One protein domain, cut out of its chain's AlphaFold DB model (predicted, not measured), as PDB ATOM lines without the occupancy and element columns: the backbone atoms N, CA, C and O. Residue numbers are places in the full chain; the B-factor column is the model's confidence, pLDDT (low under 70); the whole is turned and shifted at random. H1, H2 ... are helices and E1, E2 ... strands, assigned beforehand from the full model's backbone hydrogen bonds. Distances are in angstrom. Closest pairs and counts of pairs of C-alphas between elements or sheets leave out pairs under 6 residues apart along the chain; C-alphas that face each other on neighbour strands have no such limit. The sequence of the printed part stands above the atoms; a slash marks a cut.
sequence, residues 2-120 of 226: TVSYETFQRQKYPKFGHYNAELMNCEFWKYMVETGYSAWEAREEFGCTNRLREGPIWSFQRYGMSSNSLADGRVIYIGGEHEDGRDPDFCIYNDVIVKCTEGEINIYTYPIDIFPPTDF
ATOM      1  N   THR A   2      53.442  77.306 121.819       86.88
ATOM      2  CA  THR A   2      53.595  76.134 122.722       86.88
ATOM      3  C   THR A   2      53.547  74.845 121.907       86.88
ATOM      4  O   THR A   2      52.622  74.680 121.114       86.88
ATOM      5  N   VAL A   3      54.501  73.934 122.110       95.81
ATOM      6  CA  VAL A   3      54.610  72.665 121.369       95.81
ATOM      7  C   VAL A   3      54.262  71.488 122.277       95.81
ATOM      8  O   VAL A   3      54.678  71.437 123.430       95.81
ATOM      9  N   SER A   4      53.478  70.531 121.770       96.00
ATOM     10  CA  SER A   4      53.139  69.319 122.524       96.00
ATOM     11  C   SER A   4      54.305  68.323 122.550       96.00
ATOM     12  O   SER A   4      55.105  68.266 121.615       96.00
ATOM     13  N   TYR A   5      54.366  67.468 123.576       95.25
ATOM     14  CA  TYR A   5      55.355  66.386 123.630       95.25
ATOM     15  C   TYR A   5      55.260  65.435 122.421       95.25
ATOM     16  O   TYR A   5      56.279  64.978 121.910       95.25
ATOM     17  N   GLU A   6      54.053  65.165 121.916       96.06
ATOM     18  CA  GLU A   6      53.858  64.334 120.720       96.06
ATOM     19  C   GLU A   6      54.444  64.997 119.463       96.06
ATOM     20  O   GLU A   6      55.158  64.352 118.688       96.06
ATOM     21  N   THR A   7      54.191  66.298 119.280       97.50
ATOM     22  CA  THR A   7      54.776  67.094 118.192       97.50
ATOM     23  C   THR A   7      56.301  67.068 118.276       97.50
ATOM     24  O   THR A   7      56.958  66.768 117.277       97.50
ATOM     25  N   PHE A   8      56.862  67.297 119.468       96.50
ATOM     26  CA  PHE A   8      58.297  67.192 119.728       96.50
ATOM     27  C   PHE A   8      58.849  65.824 119.306       96.50
ATOM     28  O   PHE A   8      59.745  65.758 118.468       96.50
ATOM     29  N   GLN A   9      58.280  64.716 119.793       95.00
ATOM     30  CA  GLN A   9      58.768  63.369 119.469       95.00
ATOM     31  C   GLN A   9      58.790  63.088 117.961       95.00
ATOM     32  O   GLN A   9      59.711  62.436 117.468       95.00
ATOM     33  N   ARG A  10      57.810  63.607 117.214       96.00
ATOM     34  CA  ARG A  10      57.706  63.426 115.756       96.00
ATOM     35  C   ARG A  10      58.652  64.313 114.944       96.00
ATOM     36  O   ARG A  10      58.982  63.972 113.804       96.00
ATOM     37  N   GLN A  11      59.030  65.473 115.474       97.31
ATOM     38  CA  GLN A  11      59.706  66.526 114.711       97.31
ATOM     39  C   GLN A  11      61.111  66.856 115.220       97.31
ATOM     40  O   GLN A  11      61.818  67.598 114.552       97.31
ATOM     41  N   LYS A  12      61.552  66.295 116.350       96.00
ATOM     42  CA  LYS A  12      62.823  66.661 116.992       96.00
ATOM     43  C   LYS A  12      64.079  66.429 116.163       96.00
ATOM     44  O   LYS A  12      65.043  67.142 116.372       96.00
ATOM     45  N   TYR A  13      64.096  65.468 115.246       96.75
ATOM     46  CA  TYR A  13      65.318  65.131 114.511       96.75
ATOM     47  C   TYR A  13      65.529  66.031 113.285       96.75
ATOM     48  O   TYR A  13      64.547  66.265 112.572       96.75
ATOM     49  N   PRO A  14      66.775  66.462 112.993       96.94
ATOM     50  CA  PRO A  14      67.160  67.070 111.721       96.94
ATOM     51  C   PRO A  14      66.832  66.160 110.536       96.94
ATOM     52  O   PRO A  14      66.844  64.932 110.657       96.94
ATOM     53  N   LYS A  15      66.522  66.759 109.382       96.31
ATOM     54  CA  LYS A  15      66.123  66.035 108.166       96.31
ATOM     55  C   LYS A  15      66.675  66.727 106.929       96.31
ATOM     56  O   LYS A  15      66.699  67.952 106.874       96.31
ATOM     57  N   PHE A  16      67.039  65.928 105.936       98.00
ATOM     58  CA  PHE A  16      67.357  66.413 104.598       98.00
ATOM     59  C   PHE A  16      66.090  66.546 103.763       98.00
ATOM     60  O   PHE A  16      65.142  65.779 103.947       98.00
ATOM     61  N   GLY A  17      66.097  67.521 102.861       97.56
ATOM     62  CA  GLY A  17      65.023  67.711 101.896       97.56
ATOM     63  C   GLY A  17      65.123  66.721 100.738       97.56
ATOM     64  O   GLY A  17      66.158  66.098 100.496       97.56
ATOM     65  N   HIS A  18      64.033  66.611  99.996       97.94
ATOM     66  CA  HIS A  18      63.889  65.862  98.756       97.94
ATOM     67  C   HIS A  18      63.936  66.772  97.522       97.94
ATOM     68  O   HIS A  18      64.163  66.282  96.417       97.94
ATOM     69  N   TYR A  19      63.747  68.084  97.703       97.19
ATOM     70  CA  TYR A  19      63.682  69.071  96.626       97.19
ATOM     71  C   TYR A  19      64.503  70.319  96.949       97.19
ATOM     72  O   TYR A  19      64.786  70.620  98.105       97.19
ATOM     73  N   ASN A  20      64.872  71.051  95.902       98.19
ATOM     74  CA  ASN A  20      65.559  72.328  95.993       98.19
ATOM     75  C   ASN A  20      64.556  73.454  95.690       98.19
ATOM     76  O   ASN A  20      64.184  73.599  94.528       98.19
ATOM     77  N   ALA A  21      64.047  74.219  96.655       98.06
ATOM     78  CA  ALA A  21      64.109  74.034  98.111       98.06
ATOM     79  C   ALA A  21      62.839  73.344  98.648       98.06
ATOM     80  O   ALA A  21      61.751  73.545  98.104       98.06
ATOM     81  N   GLU A  22      62.932  72.559  99.729       98.44
ATOM     82  CA  GLU A  22      61.757  71.950 100.367       98.44
ATOM     83  C   GLU A  22      61.366  72.689 101.653       98.44
ATOM     84  O   GLU A  22      62.110  72.694 102.633       98.44
ATOM     85  N   LEU A  23      60.169  73.284 101.672       98.19
ATOM     86  CA  LEU A  23      59.627  73.955 102.855       98.19
ATOM     87  C   LEU A  23      59.193  72.944 103.928       98.19
ATOM     88  O   LEU A  23      58.314  72.109 103.707       98.19
ATOM     89  N   MET A  24      59.747  73.076 105.129       97.50
ATOM     90  CA  MET A  24      59.443  72.225 106.275       97.50
ATOM     91  C   MET A  24      58.281  72.768 107.104       97.50
ATOM     92  O   MET A  24      58.336  73.858 107.676       97.50
ATOM     93  N   ASN A  25      57.246  71.943 107.269       95.19
ATOM     94  CA  ASN A  25      56.149  72.217 108.194       95.19
ATOM     95  C   ASN A  25      56.393  71.551 109.563       95.19
ATOM     96  O   ASN A  25      55.730  70.578 109.932       95.19
ATOM     97  N   CYS A  26      57.391  72.057 110.294       96.56
ATOM     98  CA  CYS A  26      57.793  71.563 111.614       96.56
ATOM     99  C   CYS A  26      57.516  72.618 112.697       96.56
ATOM    100  O   CYS A  26      58.322  73.522 112.913       96.56
ATOM    101  N   GLU A  27      56.391  72.485 113.402       97.31
ATOM    102  CA  GLU A  27      56.023  73.327 114.552       97.31
ATOM    103  C   GLU A  27      57.122  73.362 115.623       97.31
ATOM    104  O   GLU A  27      57.445  74.430 116.137       97.31
ATOM    105  N   PHE A  28      57.748  72.218 115.918       98.12
ATOM    106  CA  PHE A  28      58.855  72.151 116.872       98.12
ATOM    107  C   PHE A  28      60.063  72.980 116.416       98.12
ATOM    108  O   PHE A  28      60.652  73.690 117.221       98.12
ATOM    109  N   TRP A  29      60.420  72.954 115.129       98.25
ATOM    110  CA  TRP A  29      61.558  73.744 114.645       98.25
ATOM    111  C   TRP A  29      61.256  75.242 114.702       98.25
ATOM    112  O   TRP A  29      62.097  76.019 115.138       98.25
ATOM    113  N   LYS A  30      60.032  75.655 114.346       97.81
ATOM    114  CA  LYS A  30      59.598  77.055 114.493       97.81
ATOM    115  C   LYS A  30      59.657  77.506 115.952       97.81
ATOM    116  O   LYS A  30      60.171  78.583 116.230       97.81
ATOM    117  N   TYR A  31      59.219  76.655 116.877       97.31
ATOM    118  CA  TYR A  31      59.348  76.893 118.313       97.31
ATOM    119  C   TYR A  31      60.806  77.100 118.743       97.31
ATOM    120  O   TYR A  31      61.103  78.104 119.379       97.31
ATOM    121  N   MET A  32      61.724  76.229 118.317       97.88
ATOM    122  CA  MET A  32      63.162  76.363 118.598       97.88
ATOM    123  C   MET A  32      63.749  77.680 118.059       97.88
ATOM    124  O   MET A  32      64.594  78.304 118.699       97.88
ATOM    125  N   VAL A  33      63.280  78.137 116.895       97.31
ATOM    126  CA  VAL A  33      63.682  79.417 116.289       97.31
ATOM    127  C   VAL A  33      63.133  80.632 117.054       97.31
ATOM    128  O   VAL A  33      63.802  81.673 117.102       97.31
ATOM    129  N   GLU A  34      61.924  80.531 117.613       95.50
ATOM    130  CA  GLU A  34      61.299  81.572 118.444       95.50
ATOM    131  C   GLU A  34      61.969  81.689 119.815       95.50
ATOM    132  O   GLU A  34      62.231  82.802 120.273       95.50
ATOM    133  N   THR A  35      62.234  80.561 120.474       95.12
ATOM    134  CA  THR A  35      62.806  80.537 121.827       95.12
ATOM    135  C   THR A  35      64.314  80.726 121.837       95.12
ATOM    136  O   THR A  35      64.864  81.170 122.843       95.12
ATOM    137  N   GLY A  36      64.985  80.408 120.729       95.06
ATOM    138  CA  GLY A  36      66.440  80.396 120.661       95.06
ATOM    139  C   GLY A  36      67.070  79.187 121.347       95.06
ATOM    140  O   GLY A  36      68.262  79.231 121.630       95.06
ATOM    141  N   TYR A  37      66.291  78.137 121.621       94.88
ATOM    142  CA  TYR A  37      66.764  76.979 122.370       94.88
ATOM    143  C   TYR A  37      67.817  76.161 121.615       94.88
ATOM    144  O   TYR A  37      67.774  75.973 120.392       94.88
ATOM    145  N   SER A  38      68.739  75.622 122.402       95.19
ATOM    146  CA  SER A  38      69.642  74.529 122.064       95.19
ATOM    147  C   SER A  38      68.946  73.168 122.130       95.19
ATOM    148  O   SER A  38      67.900  73.004 122.770       95.19
ATOM    149  N   ALA A  39      69.565  72.149 121.528       94.69
ATOM    150  CA  ALA A  39      69.112  70.767 121.673       94.69
ATOM    151  C   ALA A  39      69.025  70.353 123.154       94.69
ATOM    152  O   ALA A  39      68.057  69.710 123.561       94.69
ATOM    153  N   TRP A  40      69.988  70.785 123.976       92.19
ATOM    154  CA  TRP A  40      70.004  70.538 125.418       92.19
ATOM    155  C   TRP A  40      68.777  71.120 126.129       92.19
ATOM    156  O   TRP A  40      68.110  70.398 126.870       92.19
ATOM    157  N   GLU A  41      68.438  72.389 125.883       94.75
ATOM    158  CA  GLU A  41      67.272  73.038 126.504       94.75
ATOM    159  C   GLU A  41      65.971  72.337 126.106       94.75
ATOM    160  O   GLU A  41      65.127  72.067 126.961       94.75
ATOM    161  N   ALA A  42      65.844  71.942 124.835       94.94
ATOM    162  CA  ALA A  42      64.700  71.160 124.375       94.94
ATOM    163  C   ALA A  42      64.614  69.796 125.081       94.94
ATOM    164  O   ALA A  42      63.528  69.347 125.454       94.94
ATOM    165  N   ARG A  43      65.743  69.114 125.303       92.19
ATOM    166  CA  ARG A  43      65.745  67.838 126.035       92.19
ATOM    167  C   ARG A  43      65.236  67.997 127.459       92.19
ATOM    168  O   ARG A  43      64.431  67.173 127.891       92.19
ATOM    169  N   GLU A  44      65.688  69.027 128.164       92.69
ATOM    170  CA  GLU A  44      65.243  69.300 129.533       92.69
ATOM    171  C   GLU A  44      63.753  69.656 129.568       92.69
ATOM    172  O   GLU A  44      63.006  69.070 130.351       92.69
ATOM    173  N   GLU A  45      63.294  70.534 128.672       93.81
ATOM    174  CA  GLU A  45      61.889  70.950 128.611       93.81
ATOM    175  C   GLU A  45      60.939  69.771 128.356       93.81
ATOM    176  O   GLU A  45      59.918  69.623 129.029       93.81
ATOM    177  N   PHE A  46      61.285  68.902 127.405       93.38
ATOM    178  CA  PHE A  46      60.442  67.772 127.018       93.38
ATOM    179  C   PHE A  46      60.767  66.480 127.789       93.38
ATOM    180  O   PHE A  46      60.221  65.426 127.466       93.38
ATOM    181  N   GLY A  47      61.633  66.514 128.808       89.94
ATOM    182  CA  GLY A  47      61.956  65.347 129.642       89.94
ATOM    183  C   GLY A  47      62.670  64.208 128.898       89.94
ATOM    184  O   GLY A  47      62.505  63.032 129.229       89.94
ATOM    185  N   CYS A  48      63.453  64.533 127.870       84.56
ATOM    186  CA  CYS A  48      64.194  63.594 127.031       84.56
ATOM    187  C   CYS A  48      65.625  63.385 127.564       84.56
ATOM    188  O   CYS A  48      66.594  63.983 127.098       84.56
ATOM    189  N   THR A  49      65.768  62.517 128.567       74.06
ATOM    190  CA  THR A  49      67.019  62.393 129.340       74.06
ATOM    191  C   THR A  49      68.018  61.360 128.805       74.06
ATOM    192  O   THR A  49      69.182  61.375 129.206       74.06
ATOM    193  N   ASN A  50      67.630  60.473 127.879       77.75
ATOM    194  CA  ASN A  50      68.515  59.416 127.368       77.75
ATOM    195  C   ASN A  50      69.297  59.837 126.111       77.75
ATOM    196  O   ASN A  50      69.065  59.340 125.010       77.75
ATOM    197  N   ARG A  51      70.256  60.747 126.300       69.69
ATOM    198  CA  ARG A  51      71.007  61.412 125.220       69.69
ATOM    199  C   ARG A  51      71.788  60.456 124.320       69.69
ATOM    200  O   ARG A  51      71.817  60.632 123.119       69.69
ATOM    201  N   LEU A  52      72.379  59.404 124.888       69.31
ATOM    202  CA  LEU A  52      73.241  58.479 124.139       69.31
ATOM    203  C   LEU A  52      72.476  57.537 123.196       69.31
ATOM    204  O   LEU A  52      73.088  56.911 122.335       69.31
ATOM    205  N   ARG A  53      71.161  57.371 123.386       71.25
ATOM    206  CA  ARG A  53      70.330  56.505 122.531       71.25
ATOM    207  C   ARG A  53      69.533  57.268 121.488       71.25
ATOM    208  O   ARG A  53      68.976  56.648 120.586       71.25
ATOM    209  N   GLU A  54      69.444  58.581 121.629       77.25
ATOM    210  CA  GLU A  54      68.653  59.422 120.753       77.25
ATOM    211  C   GLU A  54      69.600  60.280 119.924       77.25
ATOM    212  O   GLU A  54      70.447  60.959 120.487       77.25
ATOM    213  N   GLY A  55      69.459  60.240 118.596       86.56
ATOM    214  CA  GLY A  55      70.238  61.101 117.702       86.56
ATOM    215  C   GLY A  55      70.037  62.597 117.987       86.56
ATOM    216  O   GLY A  55      69.222  62.954 118.851       86.56
ATOM    217  N   PRO A  56      70.738  63.468 117.245       94.44
ATOM    218  CA  PRO A  56      70.747  64.893 117.531       94.44
ATOM    219  C   PRO A  56      69.349  65.489 117.427       94.44
ATOM    220  O   PRO A  56      68.598  65.170 116.500       94.44
ATOM    221  N   ILE A  57      68.993  66.358 118.369       96.25
ATOM    222  CA  ILE A  57      67.799  67.195 118.248       96.25
ATOM    223  C   ILE A  57      68.143  68.429 117.415       96.25
ATOM    224  O   ILE A  57      69.192  69.043 117.583       96.25
ATOM    225  N   TRP A  58      67.241  68.798 116.511       97.81
ATOM    226  CA  TRP A  58      67.359  69.994 115.696       97.81
ATOM    227  C   TRP A  58      67.437  71.230 116.591       97.81
ATOM    228  O   TRP A  58      66.563  71.457 117.427       97.81
ATOM    229  N   SER A  59      68.485  72.026 116.396       97.38
ATOM    230  CA  SER A  59      68.811  73.195 117.209       97.38
ATOM    231  C   SER A  59      68.868  74.447 116.341       97.38
ATOM    232  O   SER A  59      69.384  74.398 115.222       97.38
ATOM    233  N   PHE A  60      68.380  75.579 116.859       97.44
ATOM    234  CA  PHE A  60      68.600  76.892 116.238       97.44
ATOM    235  C   PHE A  60      69.900  77.547 116.729       97.44
ATOM    236  O   PHE A  60      70.522  78.321 116.001       97.44
ATOM    237  N   GLN A  61      70.342  77.221 117.945       96.75
ATOM    238  CA  GLN A  61      71.596  77.726 118.491       96.75
ATOM    239  C   GLN A  61      72.784  76.996 117.855       96.75
ATOM    240  O   GLN A  61      73.074  75.840 118.184       96.75
ATOM    241  N   ARG A  62      73.473  77.688 116.943       97.38
ATOM    242  CA  ARG A  62      74.528  77.113 116.105       97.38
ATOM    243  C   ARG A  62      75.773  77.990 116.044       97.38
ATOM    244  O   ARG A  62      75.682  79.213 115.927       97.38
ATOM    245  N   TYR A  63      76.936  77.352 116.048       97.88
ATOM    246  CA  TYR A  63      78.206  77.954 115.666       97.88
ATOM    247  C   TYR A  63      78.355  77.948 114.145       97.88
ATOM    248  O   TYR A  63      77.826  77.082 113.454       97.88
ATOM    249  N   GLY A  64      79.060  78.939 113.594       98.00
ATOM    250  CA  GLY A  64      79.374  78.965 112.163       98.00
ATOM    251  C   GLY A  64      78.170  79.112 111.219       98.00
ATOM    252  O   GLY A  64      78.351  78.960 110.015       98.00
ATOM    253  N   MET A  65      76.975  79.397 111.747       98.62
ATOM    254  CA  MET A  65      75.795  79.794 110.979       98.62
ATOM    255  C   MET A  65      75.970  81.234 110.496       98.62
ATOM    256  O   MET A  65      76.383  82.105 111.267       98.62
ATOM    257  N   SER A  66      75.646  81.495 109.235       98.69
ATOM    258  CA  SER A  66      75.643  82.856 108.696       98.69
ATOM    259  C   SER A  66      74.260  83.500 108.814       98.69
ATOM    260  O   SER A  66      73.256  82.812 108.999       98.69
ATOM    261  N   SER A  67      74.210  84.833 108.730       98.31
ATOM    262  CA  SER A  67      72.961  85.599 108.720       98.31
ATOM    263  C   SER A  67      73.039  86.778 107.753       98.31
ATOM    264  O   SER A  67      73.978  87.573 107.836       98.31
ATOM    265  N   ASN A  68      72.029  86.956 106.907       98.56
ATOM    266  CA  ASN A  68      71.918  88.075 105.975       98.56
ATOM    267  C   ASN A  68      70.568  88.776 106.158       98.56
ATOM    268  O   ASN A  68      69.520  88.142 106.086       98.56
ATOM    269  N   SER A  69      70.590  90.090 106.395       97.44
ATOM    270  CA  SER A  69      69.376  90.919 106.375       97.44
ATOM    271  C   SER A  69      69.118  91.408 104.954       97.44
ATOM    272  O   SER A  69      70.019  91.959 104.322       97.44
ATOM    273  N   LEU A  70      67.900  91.208 104.460       97.25
ATOM    274  CA  LEU A  70      67.452  91.689 103.158       97.25
ATOM    275  C   LEU A  70      66.792  93.067 103.277       97.25
ATOM    276  O   LEU A  70      66.338  93.477 104.347       97.25
ATOM    277  N   ALA A  71      66.714  93.784 102.154       95.56
ATOM    278  CA  ALA A  71      66.134  95.129 102.099       95.56
ATOM    279  C   ALA A  71      64.628  95.163 102.422       95.56
ATOM    280  O   ALA A  71      64.124  96.182 102.889       95.56
ATOM    281  N   ASP A  72      63.918  94.054 102.203       94.94
ATOM    282  CA  ASP A  72      62.501  93.887 102.559       94.94
ATOM    283  C   ASP A  72      62.276  93.527 104.041       94.94
ATOM    284  O   ASP A  72      61.141  93.332 104.476       94.94
ATOM    285  N   GLY A  73      63.355  93.464 104.828       95.56
ATOM    286  CA  GLY A  73      63.332  93.184 106.260       95.56
ATOM    287  C   GLY A  73      63.342  91.699 106.621       95.56
ATOM    288  O   GLY A  73      63.360  91.385 107.813       95.56
ATOM    289  N   ARG A  74      63.369  90.780 105.644       97.56
ATOM    290  CA  ARG A  74      63.634  89.361 105.924       97.56
ATOM    291  C   ARG A  74      65.055  89.180 106.458       97.56
ATOM    292  O   ARG A  74      65.987  89.862 106.032       97.56
ATOM    293  N   VAL A  75      65.238  88.212 107.350       98.12
ATOM    294  CA  VAL A  75      66.562  87.734 107.772       98.12
ATOM    295  C   VAL A  75      66.701  86.268 107.393       98.12
ATOM    296  O   VAL A  75      65.869  85.445 107.777       98.12
ATOM    297  N   ILE A  76      67.753  85.954 106.646       98.69
ATOM    298  CA  ILE A  76      68.081  84.605 106.186       98.69
ATOM    299  C   ILE A  76      69.242  84.079 107.023       98.69
ATOM    300  O   ILE A  76      70.267  84.748 107.121       98.69
ATOM    301  N   TYR A  77      69.094  82.888 107.595       98.81
ATOM    302  CA  TYR A  77      70.152  82.145 108.275       98.81
ATOM    303  C   TYR A  77      70.470  80.872 107.502       98.81
ATOM    304  O   TYR A  77      69.551  80.227 106.996       98.81
ATOM    305  N   ILE A  78      71.747  80.503 107.419       98.88
ATOM    306  CA  ILE A  78      72.192  79.375 106.592       98.88
ATOM    307  C   ILE A  78      73.120  78.475 107.406       98.88
ATOM    308  O   ILE A  78      74.129  78.943 107.943       98.88
ATOM    309  N   GLY A  79      72.790  77.182 107.462       98.62
ATOM    310  CA  GLY A  79      73.639  76.123 108.011       98.62
ATOM    311  C   GLY A  79      74.076  76.339 109.465       98.62
ATOM    312  O   GLY A  79      73.279  76.717 110.326       98.62
ATOM    313  N   GLY A  80      75.350  76.059 109.729       98.50
ATOM    314  CA  GLY A  80      75.982  76.050 111.046       98.50
ATOM    315  C   GLY A  80      76.062  74.654 111.658       98.50
ATOM    316  O   GLY A  80      75.503  73.693 111.133       98.50
ATOM    317  N   GLU A  81      76.748  74.556 112.790       97.94
ATOM    318  CA  GLU A  81      76.854  73.344 113.601       97.94
ATOM    319  C   GLU A  81      76.338  73.577 115.023       97.94
ATOM    320  O   GLU A  81      76.440  74.679 115.563       97.94
ATOM    321  N   HIS A  82      75.778  72.544 115.643       97.12
ATOM    322  CA  HIS A  82      75.499  72.531 117.074       97.12
ATOM    323  C   HIS A  82      76.506  71.615 117.767       97.12
ATOM    324  O   HIS A  82      76.655  70.480 117.330       97.12
ATOM    325  N   GLU A  83      77.145  72.112 118.831       94.19
ATOM    326  CA  GLU A  83      78.172  71.415 119.625       94.19
ATOM    327  C   GLU A  83      79.385  70.897 118.821       94.19
ATOM    328  O   GLU A  83      79.586  71.279 117.671       94.19
ATOM    329  N   ASP A  84      80.241  70.081 119.452       89.56
ATOM    330  CA  ASP A  84      81.369  69.387 118.814       89.56
ATOM    331  C   ASP A  84      81.116  67.879 118.692       89.56
ATOM    332  O   ASP A  84      80.238  67.336 119.352       89.56
ATOM    333  N   GLY A  85      81.914  67.172 117.884       83.19
ATOM    334  CA  GLY A  85      81.713  65.748 117.575       83.19
ATOM    335  C   GLY A  85      81.752  64.761 118.756       83.19
ATOM    336  O   GLY A  85      81.579  63.562 118.537       83.19
ATOM    337  N   ARG A  86      82.002  65.214 119.990       87.44
ATOM    338  CA  ARG A  86      81.881  64.399 121.213       87.44
ATOM    339  C   ARG A  86      80.500  64.512 121.855       87.44
ATOM    340  O   ARG A  86      80.174  63.679 122.701       87.44
ATOM    341  N   ASP A  87      79.719  65.520 121.486       91.62
ATOM    342  CA  ASP A  87      78.369  65.720 121.988       91.62
ATOM    343  C   ASP A  87      77.363  64.856 121.201       91.62
ATOM    344  O   ASP A  87      77.417  64.802 119.969       91.62
ATOM    345  N   PRO A  88      76.435  64.149 121.872       90.88
ATOM    346  CA  PRO A  88      75.402  63.361 121.197       90.88
ATOM    347  C   PRO A  88      74.435  64.194 120.339       90.88
ATOM    348  O   PRO A  88      73.798  63.639 119.443       90.88
ATOM    349  N   ASP A  89      74.314  65.497 120.603       93.69
ATOM    350  CA  ASP A  89      73.525  66.439 119.812       93.69
ATOM    351  C   ASP A  89      74.323  67.116 118.689       93.69
ATOM    352  O   ASP A  89      73.781  67.979 117.992       93.69
ATOM    353  N   PHE A  90      75.567  66.685 118.451       95.62
ATOM    354  CA  PHE A  90      76.366  67.196 117.348       95.62
ATOM    355  C   PHE A  90      75.659  67.028 116.005       95.62
ATOM    356  O   PHE A  90      75.321  65.919 115.577       95.62
ATOM    357  N   CYS A  91      75.468  68.143 115.307       97.31
ATOM    358  CA  CYS A  91      74.890  68.144 113.974       97.31
ATOM    359  C   CYS A  91      75.377  69.357 113.188       97.31
ATOM    360  O   CYS A  91      75.320  70.479 113.690       97.31
ATOM    361  N   ILE A  92      75.811  69.126 111.947       98.31
ATOM    362  CA  ILE A  92      76.044  70.180 110.958       98.31
ATOM    363  C   ILE A  92      74.808  70.239 110.062       98.31
ATOM    364  O   ILE A  92      74.359  69.219 109.535       98.31
ATOM    365  N   TYR A  93      74.256  71.431 109.896       98.56
ATOM    366  CA  TYR A  93      72.990  71.647 109.210       98.56
ATOM    367  C   TYR A  93      73.219  72.119 107.770       98.56
ATOM    368  O   TYR A  93      74.212  72.776 107.453       98.56
ATOM    369  N   ASN A  94      72.274  71.797 106.890       98.31
ATOM    370  CA  ASN A  94      72.193  72.332 105.528       98.31
ATOM    371  C   ASN A  94      70.876  73.080 105.280       98.31
ATOM    372  O   ASN A  94      70.502  73.286 104.134       98.31
ATOM    373  N   ASP A  95      70.144  73.439 106.334       98.75
ATOM    374  CA  ASP A  95      68.884  74.162 106.196       98.75
ATOM    375  C   ASP A  95      69.095  75.679 106.031       98.75
ATOM    376  O   ASP A  95      70.154  76.239 106.342       98.75
ATOM    377  N   VAL A  96      68.063  76.328 105.490       98.88
ATOM    378  CA  VAL A  96      67.945  77.782 105.367       98.88
ATOM    379  C   VAL A  96      66.713  78.226 106.139       98.88
ATOM    380  O   VAL A  96      65.610  77.741 105.898       98.88
ATOM    381  N   ILE A  97      66.887  79.166 107.061       98.75
ATOM    382  CA  ILE A  97      65.814  79.695 107.904       98.75
ATOM    383  C   ILE A  97      65.549  81.134 107.489       98.75
ATOM    384  O   ILE A  97      66.456  81.960 107.486       98.75
ATOM    385  N   VAL A  98      64.299  81.450 107.187       98.50
ATOM    386  CA  VAL A  98      63.850  82.781 106.783       98.50
ATOM    387  C   VAL A  98      62.912  83.310 107.854       98.50
ATOM    388  O   VAL A  98      61.832  82.757 108.073       98.50
ATOM    389  N   LYS A  99      63.331  84.380 108.532       97.62
ATOM    390  CA  LYS A  99      62.484  85.161 109.437       97.62
ATOM    391  C   LYS A  99      61.916  86.353 108.677       97.62
ATOM    392  O   LYS A  99      62.678  87.212 108.236       97.62
ATOM    393  N   CYS A 100      60.598  86.411 108.531       93.94
ATOM    394  CA  CYS A 100      59.892  87.537 107.925       93.94
ATOM    395  C   CYS A 100      59.616  88.644 108.955       93.94
ATOM    396  O   CYS A 100      59.611  88.411 110.165       93.94
ATOM    397  N   THR A 101      59.327  89.853 108.473       86.38
ATOM    398  CA  THR A 101      59.045  91.042 109.301       86.38
ATOM    399  C   THR A 101      57.821  90.893 110.209       86.38
ATOM    400  O   THR A 101      57.766  91.518 111.265       86.38
ATOM    401  N   GLU A 102      56.867  90.034 109.844       82.44
ATOM    402  CA  GLU A 102      55.648  89.753 110.618       82.44
ATOM    403  C   GLU A 102      55.799  88.567 111.593       82.44
ATOM    404  O   GLU A 102      54.825  88.117 112.193       82.44
ATOM    405  N   GLY A 103      57.020  88.050 111.768       84.50
ATOM    406  CA  GLY A 103      57.305  86.918 112.657       84.50
ATOM    407  C   GLY A 103      57.051  85.545 112.030       84.50
ATOM    408  O   GLY A 103      57.272  84.531 112.689       84.50
ATOM    409  N   GLU A 104      56.634  85.485 110.762       94.38
ATOM    410  CA  GLU A 104      56.579  84.227 110.020       94.38
ATOM    411  C   GLU A 104      57.985  83.619 109.902       94.38
ATOM    412  O   GLU A 104      58.955  84.298 109.557       94.38
ATOM    413  N   ILE A 105      58.082  82.324 110.207       97.62
ATOM    414  CA  ILE A 105      59.312  81.538 110.126       97.62
ATOM    415  C   ILE A 105      59.108  80.440 109.087       97.62
ATOM    416  O   ILE A 105      58.256  79.559 109.263       97.62
ATOM    417  N   ASN A 106      59.940  80.472 108.051       98.06
ATOM    418  CA  ASN A 106      60.021  79.447 107.021       98.06
ATOM    419  C   ASN A 106      61.379  78.757 107.099       98.06
ATOM    420  O   ASN A 106      62.407  79.416 107.225       98.06
ATOM    421  N   ILE A 107      61.383  77.426 107.082       98.69
ATOM    422  CA  ILE A 107      62.603  76.622 107.194       98.69
ATOM    423  C   ILE A 107      62.649  75.710 105.982       98.69
ATOM    424  O   ILE A 107      61.717  74.943 105.760       98.69
ATOM    425  N   TYR A 108      63.722  75.805 105.214       98.81
ATOM    426  CA  TYR A 108      63.930  75.054 103.989       98.81
ATOM    427  C   TYR A 108      65.042  74.040 104.188       98.81
ATOM    428  O   TYR A 108      66.107  74.387 104.698       98.81
ATOM    429  N   THR A 109      64.813  72.800 103.775       98.62
ATOM    430  CA  THR A 109      65.838  71.754 103.749       98.62
ATOM    431  C   THR A 109      66.136  71.351 102.314       98.62
ATOM    432  O   THR A 109      65.343  71.577 101.398       98.62
ATOM    433  N   TYR A 110      67.311  70.755 102.126       98.81
ATOM    434  CA  TYR A 110      67.846  70.433 100.807       98.81
ATOM    435  C   TYR A 110      68.363  68.993 100.785       98.81
ATOM    436  O   TYR A 110      68.823  68.494 101.824       98.81
ATOM    437  N   PRO A 111      68.321  68.325  99.621       98.56
ATOM    438  CA  PRO A 111      69.082  67.107  99.388       98.56
ATOM    439  C   PRO A 111      70.584  67.343  99.603       98.56
ATOM    440  O   PRO A 111      71.114  68.389  99.222       98.56
ATOM    441  N   ILE A 112      71.279  66.362 100.189       97.44
ATOM    442  CA  ILE A 112      72.723  66.453 100.498       97.44
ATOM    443  C   ILE A 112      73.560  66.684  99.232       97.44
ATOM    444  O   ILE A 112      74.563  67.390  99.266       97.44
ATOM    445  N   ASP A 113      73.158  66.082  98.116       97.12
ATOM    446  CA  ASP A 113      73.831  66.184  96.821       97.12
ATOM    447  C   ASP A 113      73.659  67.556  96.152       97.12
ATOM    448  O   ASP A 113      74.486  67.934  95.323       97.12
ATOM    449  N   ILE A 114      72.630  68.316  96.538       98.25
ATOM    450  CA  ILE A 114      72.411  69.694  96.081       98.25
ATOM    451  C   ILE A 114      73.130  70.688  96.988       98.25
ATOM    452  O   ILE A 114      73.868  71.549  96.507       98.25
ATOM    453  N   PHE A 115      72.924  70.568  98.297       98.44
ATOM    454  CA  PHE A 115      73.538  71.439  99.290       98.44
ATOM    455  C   PHE A 115      73.892  70.619 100.536       98.44
ATOM    456  O   PHE A 115      73.014  70.326 101.349       98.44
ATOM    457  N   PRO A 116      75.155  70.191 100.694       97.94
ATOM    458  CA  PRO A 116      75.580  69.388 101.835       97.94
ATOM    459  C   PRO A 116      75.672  70.233 103.116       97.94
ATOM    460  O   PRO A 116      75.797  71.459 103.031       97.94
ATOM    461  N   PRO A 117      75.688  69.595 104.304       98.31
ATOM    462  CA  PRO A 117      75.956  70.263 105.576       98.31
ATOM    463  C   PRO A 117      77.138  71.234 105.518       98.31
ATOM    464  O   PRO A 117      78.203  70.931 104.958       98.31
ATOM    465  N   THR A 118      76.933  72.423 106.084       98.31
ATOM    466  CA  THR A 118      77.896  73.522 106.019       98.31
ATOM    467  C   THR A 118      77.912  74.345 107.299       98.31
ATOM    468  O   THR A 118      76.876  74.688 107.855       98.31
ATOM    469  N   ASP A 119      79.103  74.722 107.737       98.44
ATOM    470  CA  ASP A 119      79.403  75.501 108.932       98.44
ATOM    471  C   ASP A 119      80.680  76.318 108.698       98.44
ATOM    472  O   ASP A 119      81.530  75.977 107.868       98.44
ATOM    473  N   PHE A 120      80.805  77.439 109.406       98.62
ATOM    474  CA  PHE A 120      81.936  78.368 109.292       98.62
ATOM    475  C   PHE A 120      82.241  78.814 107.852       98.62
ATOM    476  O   PHE A 120      83.389  79.123 107.510       98.62
TER     477      PHE A 120
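This is residues 2 to 120 of the 226 residues of the protein "Ankyrin repeat-containing protein" of Calothrix sp. NIES-4101 (UniProt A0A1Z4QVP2). Little regular structure is here: a four-strand antiparallel sheet makes one end, and long loops with three short helices make the rest, H2 beside edge strand E4. The printed part has 119 residues, 40 in named elements, mixed in class, ordered H1 H2 H3 E1 E2 E3 E4. It is compact, radius of gyration of the C-alphas 13.8 A, spanning 43 by 31 by 25 A.

Look first at the meander of successive antiparallel hairpins: E1, residues 66 to 69, E2, 75 to 78, E3, 96 to 99, E4, 105 to 109. Within hydrogen-bond range are N 68 and O 76, N 77 and O 97, N 98 and O 106, each 2.8 A. H2, residues 27 to 35, only grazes the sheet; closest to E4 are C-alphas 30 and 105, 6.3 A. H1, residues 5 to 11, touches H2, about perpendicular at 78 degrees; closest are C-alphas 8 and 28, 5.7 A. H3, residues 39 to 45, is close to H2 but not clearly touching; closest are C-alphas 32 and 42, 7.9 A. Each helix has every O i to N i+4 pair within range.

Find C-alpha 27 at (56.023, 73.327, 114.552); H2 runs 12.3 A. E4 runs 13.4 A to C-alpha 109 at (65.838, 71.754, 103.749).

The printed part has no cut; links H1 to H2, H3 to E1 and E2 to E3 are long. Residues 51 to 52 have pLDDT under 70.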